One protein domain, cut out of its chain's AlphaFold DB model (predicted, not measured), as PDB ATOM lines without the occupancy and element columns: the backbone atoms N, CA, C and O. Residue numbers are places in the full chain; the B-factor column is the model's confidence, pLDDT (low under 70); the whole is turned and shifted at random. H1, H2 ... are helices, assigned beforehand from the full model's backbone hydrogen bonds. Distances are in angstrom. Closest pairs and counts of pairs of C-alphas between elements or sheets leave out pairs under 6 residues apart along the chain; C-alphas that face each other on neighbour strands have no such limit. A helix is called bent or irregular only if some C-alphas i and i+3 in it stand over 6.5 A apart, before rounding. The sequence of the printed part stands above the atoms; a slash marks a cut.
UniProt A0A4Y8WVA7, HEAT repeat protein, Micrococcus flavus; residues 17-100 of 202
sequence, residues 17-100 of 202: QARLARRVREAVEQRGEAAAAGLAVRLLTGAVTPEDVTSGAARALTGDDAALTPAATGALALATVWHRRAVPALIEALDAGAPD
ATOM      1  N   GLN A  17     -37.369  20.051 -11.543       82.31
ATOM      2  CA  GLN A  17     -36.074  20.714 -11.675       82.31
ATOM      3  C   GLN A  17     -35.162  19.985 -12.669       82.31
ATOM      4  O   GLN A  17     -34.596  20.619 -13.556       82.31
ATOM      5  N   ALA A  18     -35.062  18.652 -12.589       87.31
ATOM      6  CA  ALA A  18     -34.269  17.864 -13.535       87.31
ATOM      7  C   ALA A  18     -34.805  17.987 -14.971       87.31
ATOM      8  O   ALA A  18     -34.028  18.139 -15.921       87.31
ATOM      9  N   ARG A  19     -36.138  17.996 -15.134       89.94
ATOM     10  CA  ARG A  19     -36.787  18.227 -16.434       89.94
ATOM     11  C   ARG A  19     -36.507  19.628 -16.973       89.94
ATOM     12  O   ARG A  19     -36.260  19.779 -18.167       89.94
ATOM     13  N   LEU A  20     -36.553  20.661 -16.127       92.25
ATOM     14  CA  LEU A  20     -36.188  22.023 -16.529       92.25
ATOM     15  C   LEU A  20     -34.720  22.108 -16.949       92.25
ATOM     16  O   LEU A  20     -34.439  22.561 -18.052       92.25
ATOM     17  N   ALA A  21     -33.800  21.600 -16.132       92.44
ATOM     18  CA  ALA A  21     -32.373  21.643 -16.433       92.44
ATOM     19  C   ALA A  21     -32.038  20.949 -17.765       92.44
ATOM     20  O   ALA A  21     -31.194  21.433 -18.518       92.44
ATOM     21  N   ARG A  22     -32.724  19.844 -18.099       93.50
ATOM     22  CA  ARG A  22     -32.581  19.194 -19.411       93.50
ATOM     23  C   ARG A  22     -33.016  20.113 -20.553       93.50
ATOM     24  O   ARG A  22     -32.236  20.319 -21.474       93.50
ATOM     25  N   ARG A  23     -34.208  20.708 -20.463       95.25
ATOM     26  CA  ARG A  23     -34.723  21.640 -21.483       95.25
ATOM     27  C   ARG A  23     -33.821  22.859 -21.666       95.25
ATOM     28  O   ARG A  23     -33.615  23.307 -22.787       95.25
ATOM     29  N   VAL A  24     -33.249  23.378 -20.577       96.38
ATOM     30  CA  VAL A  24     -32.278  24.479 -20.648       96.38
ATOM     31  C   VAL A  24     -31.035  24.046 -21.424       96.38
ATOM     32  O   VAL A  24     -30.608  24.770 -22.317       96.38
ATOM     33  N   ARG A  25     -30.471  22.865 -21.135       96.38
ATOM     34  CA  ARG A  25     -29.300  22.343 -21.864       96.38
ATOM     35  C   ARG A  25     -29.589  22.134 -23.349       96.38
ATOM     36  O   ARG A  25     -28.809  22.588 -24.174       96.38
ATOM     37  N   GLU A  26     -30.739  21.557 -23.684       96.00
ATOM     38  CA  GLU A  26     -31.186  21.409 -25.076       96.00
ATOM     39  C   GLU A  26     -31.305  22.779 -25.777       96.00
ATOM     40  O   GLU A  26     -30.861  22.945 -26.913       96.00
ATOM     41  N   ALA A  27     -31.838  23.798 -25.094       95.81
ATOM     42  CA  ALA A  27     -31.920  25.155 -25.637       95.81
ATOM     43  C   ALA A  27     -30.535  25.795 -25.851       95.81
ATOM     44  O   ALA A  27     -30.333  26.501 -26.843       95.81
ATOM     45  N   VAL A  28     -29.580  25.544 -24.947       97.38
ATOM     46  CA  VAL A  28     -28.184  25.994 -25.078       97.38
ATOM     47  C   VAL A  28     -27.507  25.322 -26.272       97.38
ATOM     48  O   VAL A  28     -26.864  26.010 -27.059       97.38
ATOM     49  N   GLU A  29     -27.688  24.015 -26.457       96.62
ATOM     50  CA  GLU A  29     -27.136  23.276 -27.601       96.62
ATOM     51  C   GLU A  29     -27.677  23.796 -28.941       96.62
ATOM     52  O   GLU A  29     -26.933  23.908 -29.914       96.62
ATOM     53  N   GLN A  30     -28.959  24.162 -28.994       94.50
ATOM     54  CA  GLN A  30     -29.610  24.615 -30.226       94.50
ATOM     55  C   GLN A  30     -29.319  26.078 -30.582       94.50
ATOM     56  O   GLN A  30     -29.272  26.423 -31.761       94.50
ATOM     57  N   ARG A  31     -29.199  26.962 -29.583       93.69
ATOM     58  CA  ARG A  31     -29.203  28.426 -29.793       93.69
ATOM     59  C   ARG A  31     -27.975  29.138 -29.226       93.69
ATOM     60  O   ARG A  31     -27.789  30.326 -29.482       93.69
ATOM     61  N   GLY A  32     -27.153  28.435 -28.456       96.25
ATOM     62  CA  GLY A  32     -26.050  29.000 -27.693       96.25
ATOM     63  C   GLY A  32     -26.476  29.548 -26.328       96.25
ATOM     64  O   GLY A  32     -27.629  29.915 -26.086       96.25
ATOM     65  N   GLU A  33     -25.497  29.635 -25.430       95.69
ATOM     66  CA  GLU A  33     -25.691  29.993 -24.022       95.69
ATOM     67  C   GLU A  33     -26.318  31.382 -23.842       95.69
ATOM     68  O   GLU A  33     -27.320  31.537 -23.145       95.69
ATOM     69  N   ALA A  34     -25.794  32.386 -24.550       95.19
ATOM     70  CA  ALA A  34     -26.282  33.760 -24.465       95.19
ATOM     71  C   ALA A  34     -27.743  33.903 -24.926       95.19
ATOM     72  O   ALA A  34     -28.509  34.670 -24.339       95.19
ATOM     73  N   ALA A  35     -28.151  33.160 -25.960       95.25
ATOM     74  CA  ALA A  35     -29.524  33.188 -26.453       95.25
ATOM     75  C   ALA A  35     -30.487  32.504 -25.473       95.25
ATOM     76  O   ALA A  35     -31.580  33.021 -25.233       95.25
ATOM     77  N   ALA A  36     -30.071  31.383 -24.874       97.06
ATOM     78  CA  ALA A  36     -30.846  30.679 -23.857       97.06
ATOM     79  C   ALA A  36     -30.993  31.510 -22.569       97.06
ATOM     80  O   ALA A  36     -32.113  31.677 -22.087       97.06
ATOM     81  N   ALA A  37     -29.912  32.122 -22.072       97.44
ATOM     82  CA  ALA A  37     -29.967  33.063 -20.949       97.44
ATOM     83  C   ALA A  37     -30.858  34.275 -21.265       97.44
ATOM     84  O   ALA A  37     -31.676  34.687 -20.447       97.44
ATOM     85  N   GLY A  38     -30.748  34.827 -22.479       97.69
ATOM     86  CA  GLY A  38     -31.591  35.935 -22.925       97.69
ATOM     87  C   GLY A  38     -33.080  35.577 -22.958       97.69
ATOM     88  O   GLY A  38     -33.907  36.382 -22.537       97.69
ATOM     89  N   LEU A  39     -33.428  34.373 -23.425       97.81
ATOM     90  CA  LEU A  39     -34.802  33.868 -23.374       97.81
ATOM     91  C   LEU A  39     -35.278  33.683 -21.925       97.81
ATOM     92  O   LEU A  39     -36.400  34.068 -21.613       97.81
ATOM     93  N   ALA A  40     -34.438  33.131 -21.048       98.06
ATOM     94  CA  ALA A  40     -34.759  32.941 -19.637       98.06
ATOM     95  C   ALA A  40     -35.093  34.273 -18.941       98.06
ATOM     96  O   ALA A  40     -36.126  34.380 -18.281       98.06
ATOM     97  N   VAL A  41     -34.295  35.324 -19.184       98.44
ATOM     98  CA  VAL A  41     -34.590  36.683 -18.697       98.44
ATOM     99  C   VAL A  41     -35.904  37.208 -19.276       98.44
ATOM    100  O   VAL A  41     -36.732  37.713 -18.528       98.44
ATOM    101  N   ARG A  42     -36.148  37.057 -20.585       98.19
ATOM    102  CA  ARG A  42     -37.410  37.511 -21.198       98.19
ATOM    103  C   ARG A  42     -38.633  36.781 -20.649       98.19
ATOM    104  O   ARG A  42     -39.685  37.394 -20.522       98.19
ATOM    105  N   LEU A  43     -38.517  35.499 -20.313       97.50
ATOM    106  CA  LEU A  43     -39.580  34.759 -19.633       97.50
ATOM    107  C   LEU A  43     -39.822  35.298 -18.223       97.50
ATOM    108  O   LEU A  43     -40.970  35.571 -17.881       97.50
ATOM    109  N   LEU A  44     -38.753  35.501 -17.447       98.25
ATOM    110  CA  LEU A  44     -38.815  36.073 -16.100       98.25
ATOM    111  C   LEU A  44     -39.524  37.433 -16.092       98.25
ATOM    112  O   LEU A  44     -40.413  37.662 -15.278       98.25
ATOM    113  N   THR A  45     -39.171  38.317 -17.025       97.69
ATOM    114  CA  THR A  45     -39.706  39.684 -17.081       97.69
ATOM    115  C   THR A  45     -40.995  39.809 -17.898       97.69
ATOM    116  O   THR A  45     -41.479  40.918 -18.106       97.69
ATOM    117  N   GLY A  46     -41.527  38.710 -18.445       96.19
ATOM    118  CA  GLY A  46     -42.686  38.741 -19.347       96.19
ATOM    119  C   GLY A  46     -42.435  39.443 -20.693       96.19
ATOM    120  O   GLY A  46     -43.381  39.764 -21.405       96.19
ATOM    121  N   ALA A  47     -41.175  39.662 -21.073       96.88
ATOM    122  CA  ALA A  47     -40.757  40.332 -22.306       96.88
ATOM    123  C   ALA A  47     -40.508  39.354 -23.475       96.88
ATOM    124  O   ALA A  47     -39.665  39.612 -24.336       96.88
ATOM    125  N   VAL A  48     -41.195  38.207 -23.494       96.00
ATOM    126  CA  VAL A  48     -41.079  37.192 -24.557       96.00
ATOM    127  C   VAL A  48     -41.439  37.809 -25.912       96.00
ATOM    128  O   VAL A  48     -42.463  38.477 -26.049       96.00
ATOM    129  N   THR A  49     -40.599  37.593 -26.926       95.94
ATOM    130  CA  THR A  49     -40.803  38.172 -28.264       95.94
ATOM    131  C   THR A  49     -41.702  37.291 -29.141       95.94
ATOM    132  O   THR A  49     -41.814  36.089 -28.891       95.94
ATOM    133  N   PRO A  50     -42.294  37.831 -30.228       95.75
ATOM    134  CA  PRO A  50     -42.994  37.010 -31.216       95.75
ATOM    135  C   PRO A  50     -42.125  35.887 -31.796       95.75
ATOM    136  O   PRO A  50     -42.632  34.794 -32.018       95.75
ATOM    137  N   GLU A  51     -40.826  36.130 -31.996       93.75
ATOM    138  CA  GLU A  51     -39.880  35.119 -32.486       93.75
ATOM    139  C   GLU A  51     -39.722  33.957 -31.498       93.75
ATOM    140  O   GLU A  51     -39.774  32.800 -31.901       93.75
ATOM    141  N   ASP A  52     -39.604  34.245 -30.198       94.75
ATOM    142  CA  ASP A  52     -39.492  33.206 -29.167       94.75
ATOM    143  C   ASP A  52     -40.723  32.279 -29.144       94.75
ATOM    144  O   ASP A  52     -40.616  31.101 -28.784       94.75
ATOM    145  N   VAL A  53     -41.891  32.809 -29.531       92.62
ATOM    146  CA  VAL A  53     -43.145  32.056 -29.644       92.62
ATOM    147  C   VAL A  53     -43.202  31.276 -30.955       92.62
ATOM    148  O   VAL A  53     -43.453  30.073 -30.929       92.62
ATOM    149  N   THR A  54     -42.965  31.924 -32.100       94.50
ATOM    150  CA  THR A  54     -43.092  31.283 -33.422       94.50
ATOM    151  C   THR A  54     -42.023  30.226 -33.664       94.50
ATOM    152  O   THR A  54     -42.311  29.217 -34.302       94.50
ATOM    153  N   SER A  55     -40.821  30.394 -33.104       92.19
ATOM    154  CA  SER A  55     -39.775  29.369 -33.135       92.19
ATOM    155  C   SER A  55     -40.050  28.204 -32.174       92.19
ATOM    156  O   SER A  55     -39.316  27.220 -32.180       92.19
ATOM    157  N   GLY A  56     -41.045  28.333 -31.289       93.12
ATOM    158  CA  GLY A  56     -41.346  27.371 -30.233       93.12
ATOM    159  C   GLY A  56     -40.359  27.375 -29.063       93.12
ATOM    160  O   GLY A  56     -40.497  26.543 -28.171       93.12
ATOM    161  N   ALA A  57     -39.386  28.292 -29.013       93.81
ATOM    162  CA  ALA A  57     -38.330  28.262 -28.000       93.81
ATOM    163  C   ALA A  57     -38.853  28.547 -26.586       93.81
ATOM    164  O   ALA A  57     -38.453  27.871 -25.639       93.81
ATOM    165  N   ALA A  58     -39.777  29.503 -26.443       94.00
ATOM    166  CA  ALA A  58     -40.431  29.767 -25.164       94.00
ATOM    167  C   ALA A  58     -41.159  28.513 -24.660       94.00
ATOM    168  O   ALA A  58     -40.941  28.092 -23.528       94.00
ATOM    169  N   ARG A  59     -41.937  27.862 -25.537       93.75
ATOM    170  CA  ARG A  59     -42.666  26.630 -25.208       93.75
ATOM    171  C   ARG A  59     -41.731  25.463 -24.900       93.75
ATOM    172  O   ARG A  59     -42.001  24.706 -23.976       93.75
ATOM    173  N   ALA A  60     -40.640  25.310 -25.646       93.12
ATOM    174  CA  ALA A  60     -39.650  24.266 -25.398       93.12
ATOM    175  C   ALA A  60     -39.036  24.409 -23.998       93.12
ATOM    176  O   ALA A  60     -38.864  23.412 -23.299       93.12
ATOM    177  N   LEU A  61     -38.773  25.645 -23.560       93.00
ATOM    178  CA  LEU A  61     -38.211  25.906 -22.240       93.00
ATOM    179  C   LEU A  61     -39.247  25.752 -21.114       93.00
ATOM    180  O   LEU A  61     -38.975  25.062 -20.133       93.00
ATOM    181  N   THR A  62     -40.446  26.331 -21.259       92.19
ATOM    182  CA  THR A  62     -41.521  26.231 -20.248       92.19
ATOM    183  C   THR A  62     -42.112  24.832 -20.156       92.19
ATOM    184  O   THR A  62     -42.507  24.399 -19.074       92.19
ATOM    185  N   GLY A  63     -42.085  24.079 -21.261       88.88
ATOM    186  CA  GLY A  63     -42.743  22.784 -21.432       88.88
ATOM    187  C   GLY A  63     -44.247  22.852 -21.191       88.88
ATOM    188  O   GLY A  63     -44.834  23.932 -21.157       88.88
ATOM    189  N   ASP A  64     -44.850  21.676 -21.021       80.75
ATOM    190  CA  ASP A  64     -46.291  21.517 -20.788       80.75
ATOM    191  C   ASP A  64     -46.623  21.218 -19.307       80.75
ATOM    192  O   ASP A  64     -47.752  20.860 -18.978       80.75
ATOM    193  N   ASP A  65     -45.644  21.330 -18.401       68.62
ATOM    194  CA  ASP A  65     -45.838  21.073 -16.971       68.62
ATOM    195  C   ASP A  65     -46.364  22.332 -16.268       68.62
ATOM    196  O   ASP A  65     -45.673  23.347 -16.196       68.62
ATOM    197  N   ALA A  66     -47.588  22.258 -15.744       68.50
ATOM    198  CA  ALA A  66     -48.263  23.368 -15.072       68.50
ATOM    199  C   ALA A  66     -47.695  23.696 -13.676       68.50
ATOM    200  O   ALA A  66     -48.218  24.583 -13.006       68.50
ATOM    201  N   ALA A  67     -46.649  22.996 -13.218       77.31
ATOM    202  CA  ALA A  67     -46.067  23.199 -11.894       77.31
ATOM    203  C   ALA A  67     -45.437  24.588 -11.682       77.31
ATOM    204  O   ALA A  67     -45.343  25.038 -10.542       77.31
ATOM    205  N   LEU A  68     -44.986  25.260 -12.748       83.94
ATOM    206  CA  LEU A  68     -44.304  26.553 -12.669       83.94
ATOM    207  C   LEU A  68     -44.911  27.550 -13.649       83.94
ATOM    208  O   LEU A  68     -45.197  27.216 -14.800       83.94
ATOM    209  N   THR A  69     -45.027  28.809 -13.229       93.19
ATOM    210  CA  THR A  69     -45.337  29.886 -14.171       93.19
ATOM    211  C   THR A  69     -44.193  30.068 -15.181       93.19
ATOM    212  O   THR A  69     -43.039  29.714 -14.900       93.19
ATOM    213  N   PRO A  70     -44.457  30.658 -16.363       94.81
ATOM    214  CA  PRO A  70     -43.398  31.001 -17.309       94.81
ATOM    215  C   PRO A  70     -42.309  31.883 -16.690       94.81
ATOM    216  O   PRO A  70     -41.130  31.666 -16.960       94.81
ATOM    217  N   ALA A  71     -42.684  32.821 -15.815       96.81
ATOM    218  CA  ALA A  71     -41.741  33.701 -15.135       96.81
ATOM    219  C   ALA A  71     -40.861  32.943 -14.130       96.81
ATOM    220  O   ALA A  71     -39.637  33.061 -14.188       96.81
ATOM    221  N   ALA A  72     -41.447  32.092 -13.279       96.50
ATOM    222  CA  ALA A  72     -40.675  31.249 -12.361       96.50
ATOM    223  C   ALA A  72     -39.772  30.260 -13.121       96.50
ATOM    224  O   ALA A  72     -38.623  30.046 -12.742       96.50
ATOM    225  N   THR A  73     -40.250  29.719 -14.247       95.94
ATOM    226  CA  THR A  73     -39.441  28.894 -15.159       95.94
ATOM    227  C   THR A  73     -38.263  29.686 -15.730       95.94
ATOM    228  O   THR A  73     -37.140  29.185 -15.739       95.94
ATOM    229  N   GLY A  74     -38.498  30.925 -16.171       97.12
ATOM    230  CA  GLY A  74     -37.460  31.833 -16.654       97.12
ATOM    231  C   GLY A  74     -36.397  32.121 -15.595       97.12
ATOM    232  O   GLY A  74     -35.210  31.998 -15.885       97.12
ATOM    233  N   ALA A  75     -36.806  32.409 -14.355       97.88
ATOM    234  CA  ALA A  75     -35.877  32.545 -13.235       97.88
ATOM    235  C   ALA A  75     -35.068  31.259 -13.024       97.88
ATOM    236  O   ALA A  75     -33.848  31.283 -13.138       97.88
ATOM    237  N   LEU A  76     -35.719  30.117 -12.786       97.00
ATOM    238  CA  LEU A  76     -35.029  28.858 -12.478       97.00
ATOM    239  C   LEU A  76     -34.127  28.364 -13.619       97.00
ATOM    240  O   LEU A  76     -33.107  27.724 -13.360       97.00
ATOM    241  N   ALA A  77     -34.444  28.687 -14.875       97.19
ATOM    242  CA  ALA A  77     -33.556  28.413 -16.000       97.19
ATOM    243  C   ALA A  77     -32.180  29.074 -15.812       97.19
ATOM    244  O   ALA A  77     -31.169  28.462 -16.159       97.19
ATOM    245  N   LEU A  78     -32.117  30.253 -15.180       98.12
ATOM    246  CA  LEU A  78     -30.869  30.971 -14.899       98.12
ATOM    247  C   LEU A  78     -29.966  30.261 -13.877       98.12
ATOM    248  O   LEU A  78     -28.756  30.495 -13.842       98.12
ATOM    249  N   ALA A  79     -30.506  29.328 -13.087       96.25
ATOM    250  CA  ALA A  79     -29.685  28.438 -12.268       96.25
ATOM    251  C   ALA A  79     -28.885  27.451 -13.134       96.25
ATOM    252  O   ALA A  79     -27.805  27.031 -12.737       96.25
ATOM    253  N   THR A  80     -29.344  27.128 -14.349       95.62
ATOM    254  CA  THR A  80     -28.628  26.245 -15.290       95.62
ATOM    255  C   THR A  80     -27.837  27.028 -16.342       95.62
ATOM    256  O   THR A  80     -26.703  26.658 -16.629       95.62
ATOM    257  N   VAL A  81     -28.393  28.119 -16.881       96.25
ATOM    258  CA  VAL A  81     -27.745  28.967 -17.895       96.25
ATOM    259  C   VAL A  81     -27.562  30.390 -17.376       96.25
ATOM    260  O   VAL A  81     -28.534  31.103 -17.159       96.25
ATOM    261  N   TRP A  82     -26.324  30.835 -17.167       94.94
ATOM    262  CA  TRP A  82     -26.074  32.095 -16.469       94.94
ATOM    263  C   TRP A  82     -25.582  33.207 -17.372       94.94
ATOM    264  O   TRP A  82     -24.806  33.008 -18.300       94.94
ATOM    265  N   HIS A  83     -26.011  34.420 -17.043       94.81
ATOM    266  CA  HIS A  83     -25.391  35.622 -17.555       94.81
ATOM    267  C   HIS A  83     -25.593  36.757 -16.554       94.81
ATOM    268  O   HIS A  83     -26.724  37.054 -16.178       94.81
ATOM    269  N   ARG A  84     -24.526  37.479 -16.200       95.12
ATOM    270  CA  ARG A  84     -24.557  38.576 -15.212       95.12
ATOM    271  C   ARG A  84     -25.603  39.670 -15.460       95.12
ATOM    272  O   ARG A  84     -26.074  40.319 -14.536       95.12
ATOM    273  N   ARG A  85     -26.016  39.866 -16.720       94.94
ATOM    274  CA  ARG A  85     -27.114  40.793 -17.082       94.94
ATOM    275  C   ARG A  85     -28.491  40.360 -16.563       94.94
ATOM    276  O   ARG A  85     -29.421  41.147 -16.667       94.94
ATOM    277  N   ALA A  86     -28.632  39.148 -16.033       97.19
ATOM    278  CA  ALA A  86     -29.868  38.683 -15.416       97.19
ATOM    279  C   ALA A  86     -30.092  39.258 -14.008       97.19
ATOM    280  O   ALA A  86     -31.221  39.254 -13.531       97.19
ATOM    281  N   VAL A  87     -29.044  39.771 -13.352       98.12
ATOM    282  CA  VAL A  87     -29.114  40.229 -11.955       98.12
ATOM    283  C   VAL A  87     -30.177  41.305 -11.718       98.12
ATOM    284  O   VAL A  87     -30.972  41.113 -10.802       98.12
ATOM    285  N   PRO A  88     -30.294  42.373 -12.535       98.19
ATOM    286  CA  PRO A  88     -31.366  43.352 -12.349       98.19
ATOM    287  C   PRO A  88     -32.765  42.724 -12.406       98.19
ATOM    288  O   PRO A  88     -33.587  43.000 -11.541       98.19
ATOM    289  N   ALA A  89     -33.005  41.812 -13.355       98.44
ATOM    290  CA  ALA A  89     -34.290  41.126 -13.485       98.44
ATOM    291  C   ALA A  89     -34.587  40.207 -12.287       98.44
ATOM    292  O   ALA A  89     -35.733  40.104 -11.863       98.44
ATOM    293  N   LEU A  90     -33.567  39.553 -11.720       98.56
ATOM    294  CA  LEU A  90     -33.714  38.743 -10.505       98.56
ATOM    295  C   LEU A  90     -34.019  39.605  -9.274       98.56
ATOM    296  O   LEU A  90     -34.840  39.205  -8.457       98.56
ATOM    297  N   ILE A  91     -33.395  40.781  -9.154       98.56
ATOM    298  CA  ILE A  91     -33.669  41.726  -8.061       98.56
ATOM    299  C   ILE A  91     -35.095  42.276  -8.169       98.56
ATOM    300  O   ILE A  91     -35.807  42.296  -7.169       98.56
ATOM    301  N   GLU A  92     -35.537  42.672  -9.365       98.44
ATOM    302  CA  GLU A  92     -36.922  43.107  -9.606       98.44
ATOM    303  C   GLU A  92     -37.931  41.989  -9.311       98.44
ATOM    304  O   GLU A  92     -38.996  42.231  -8.744       98.44
ATOM    305  N   ALA A  93     -37.586  40.740  -9.635       98.50
ATOM    306  CA  ALA A  93     -38.434  39.583  -9.375       98.50
ATOM    307  C   ALA A  93     -38.657  39.298  -7.878       98.50
ATOM    308  O   ALA A  93     -39.608  38.591  -7.549       98.50
ATOM    309  N   LEU A  94     -37.853  39.871  -6.971       98.56
ATOM    310  CA  LEU A  94     -38.101  39.802  -5.525       98.56
ATOM    311  C   LEU A  94     -39.378  40.549  -5.109       98.56
ATOM    312  O   LEU A  94     -39.939  40.229  -4.067       98.56
ATOM    313  N   ASP A  95     -39.874  41.482  -5.928       97.75
ATOM    314  CA  ASP A  95     -41.140  42.200  -5.709       97.75
ATOM    315  C   ASP A  95     -42.297  41.642  -6.551       97.75
ATOM    316  O   ASP A  95     -43.388  42.219  -6.593       97.75
ATOM    317  N   ALA A  96     -42.085  40.528  -7.259       97.88
ATOM    318  CA  ALA A  96     -43.111  39.953  -8.115       97.88
ATOM    319  C   ALA A  96     -44.367  39.604  -7.302       97.88
ATOM    320  O   ALA A  96     -44.285  39.018  -6.224       97.88
ATOM    321  N   GLY A  97     -45.554  39.899  -7.843       96.56
ATOM    322  CA  GLY A  97     -46.816  39.566  -7.171       96.56
ATOM    323  C   GLY A  97     -46.996  38.058  -6.947       96.56
ATOM    324  O   GLY A  97     -47.569  37.639  -5.941       96.56
ATOM    325  N   ALA A  98     -46.456  37.237  -7.849       96.44
ATOM    326  CA  ALA A  98     -46.528  35.784  -7.770       96.44
ATOM    327  C   ALA A  98     -45.423  35.216  -6.845       96.44
ATOM    328  O   ALA A  98     -44.241  35.500  -7.064       96.44
ATOM    329  N   PRO A  99     -45.772  34.430  -5.806       97.19
ATOM    330  CA  PRO A  99     -44.805  33.938  -4.817       97.19
ATOM    331  C   PRO A  99     -43.796  32.936  -5.387       97.19
ATOM    332  O   PRO A  99     -42.651  32.903  -4.943       97.19
ATOM    333  N   ASP A 100     -44.183  32.151  -6.390       96.12
ATOM    334  CA  ASP A 100     -43.291  31.214  -7.077       96.12
ATOM    335  C   ASP A 100     -42.157  31.939  -7.819       96.12
ATOM    336  O   ASP A 100     -41.024  31.466  -7.818       96.12
TER     337      ASP A 100
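Overview. This is residues 17 to 100 of the 202 residues of the protein "HEAT repeat protein" of Micrococcus flavus (UniProt A0A4Y8WVA7). The longest helix, H1, packs across one side of a core pair, H2 and H5, which lie side by side and run opposite ways, while H6 runs along H2 on the other side of that pair. The short helix H4 packs beside H1 and on H5, and the small helix H3 lies near H4 at the rim. The printed part has 84 residues with six named helices, H1 to H6 in that order along the chain, and no named strand; the class is all helix. The whole is compact and rounded, with a radius of gyration of the C-alphas of 11.5 A and spans of 32 by 28 by 27 A.

Arrangement. H1, residues 17 to 31, touches H5, residues 70 to 80, with its residues 20 to 25 alone; the two are about perpendicular at 80 degrees, and the closest C-alphas, of Ala 21 and Thr 80, are 6.0 A apart. With residues 24 to 28 alone H1 touches residues 35 to 36 of H2, residues 33 to 44, at a steep tilt of 53 degrees, opposite ways; the closest C-alphas are those of Val 28 and Ala 36, at 5.5 A. H4, residues 57 to 62, touches H1 at a shallow tilt of 11 degrees, opposite ways, with the C-alphas of Arg 23 and Leu 61 closest at 5.6 A. H4 also touches H5, about perpendicular at 89 degrees, closest at the C-alphas of Thr 62 and Pro 70, 5.9 A. H2 and H5 touch with 23 pairs of C-alphas within 8 A, closest at Leu 44 and Ala 71, 3.9 A, at a shallow tilt of 33 degrees, only just short of steep, opposite ways. H6, residues 84 to 93, touches H2 at a shallow tilt of 11 degrees, the same way, with the C-alphas of Val 41 and Ala 86 closest at 6.1 A. H2, H5 and H6 form an up and down bundle, each running against the one before it in the chain, although H5 and H6 are close but not clearly touching, with the C-alphas of Ala 75 and Leu 90 closest at 7.1 A. H3, residues 50 to 54, touches no helix but is near H4, with the C-alphas of Asp 52 and Ala 58 closest at 5.4 A. H1 and H6 are apart. Every O i to N i+4 pair is within hydrogen-bond range in H1, H2, H3 and H4; in H5 it is 4 of 7 and in H6 4 of 6.

Along the chain. H1 begins at C-alpha 17, (-36.074, 20.714, -11.675), and measures 20.9 A from first to last C-alpha. H2 measures 16.5 A, H5 15.6 A and H6 15.1 A; H3 has 5 residues and H4 has 6. H5 begins at C-alpha 70, (-43.398, 31.001, -17.309). H6 ends at C-alpha 93, (-38.434, 39.583, -9.375), and is irregular, but only just: C-alphas 85 and 88 are 6.9 A apart.

Size, cuts and confidence. The two C-alphas farthest apart, of Glu 29 and Gly 97, are 32.7 A apart. The printed part has no cut. The link from H4 to H5 is short, with 7 residues, and the other four links are tight. The mean pLDDT of the printed part is 94.4, and residues 65 to 66 are under 70.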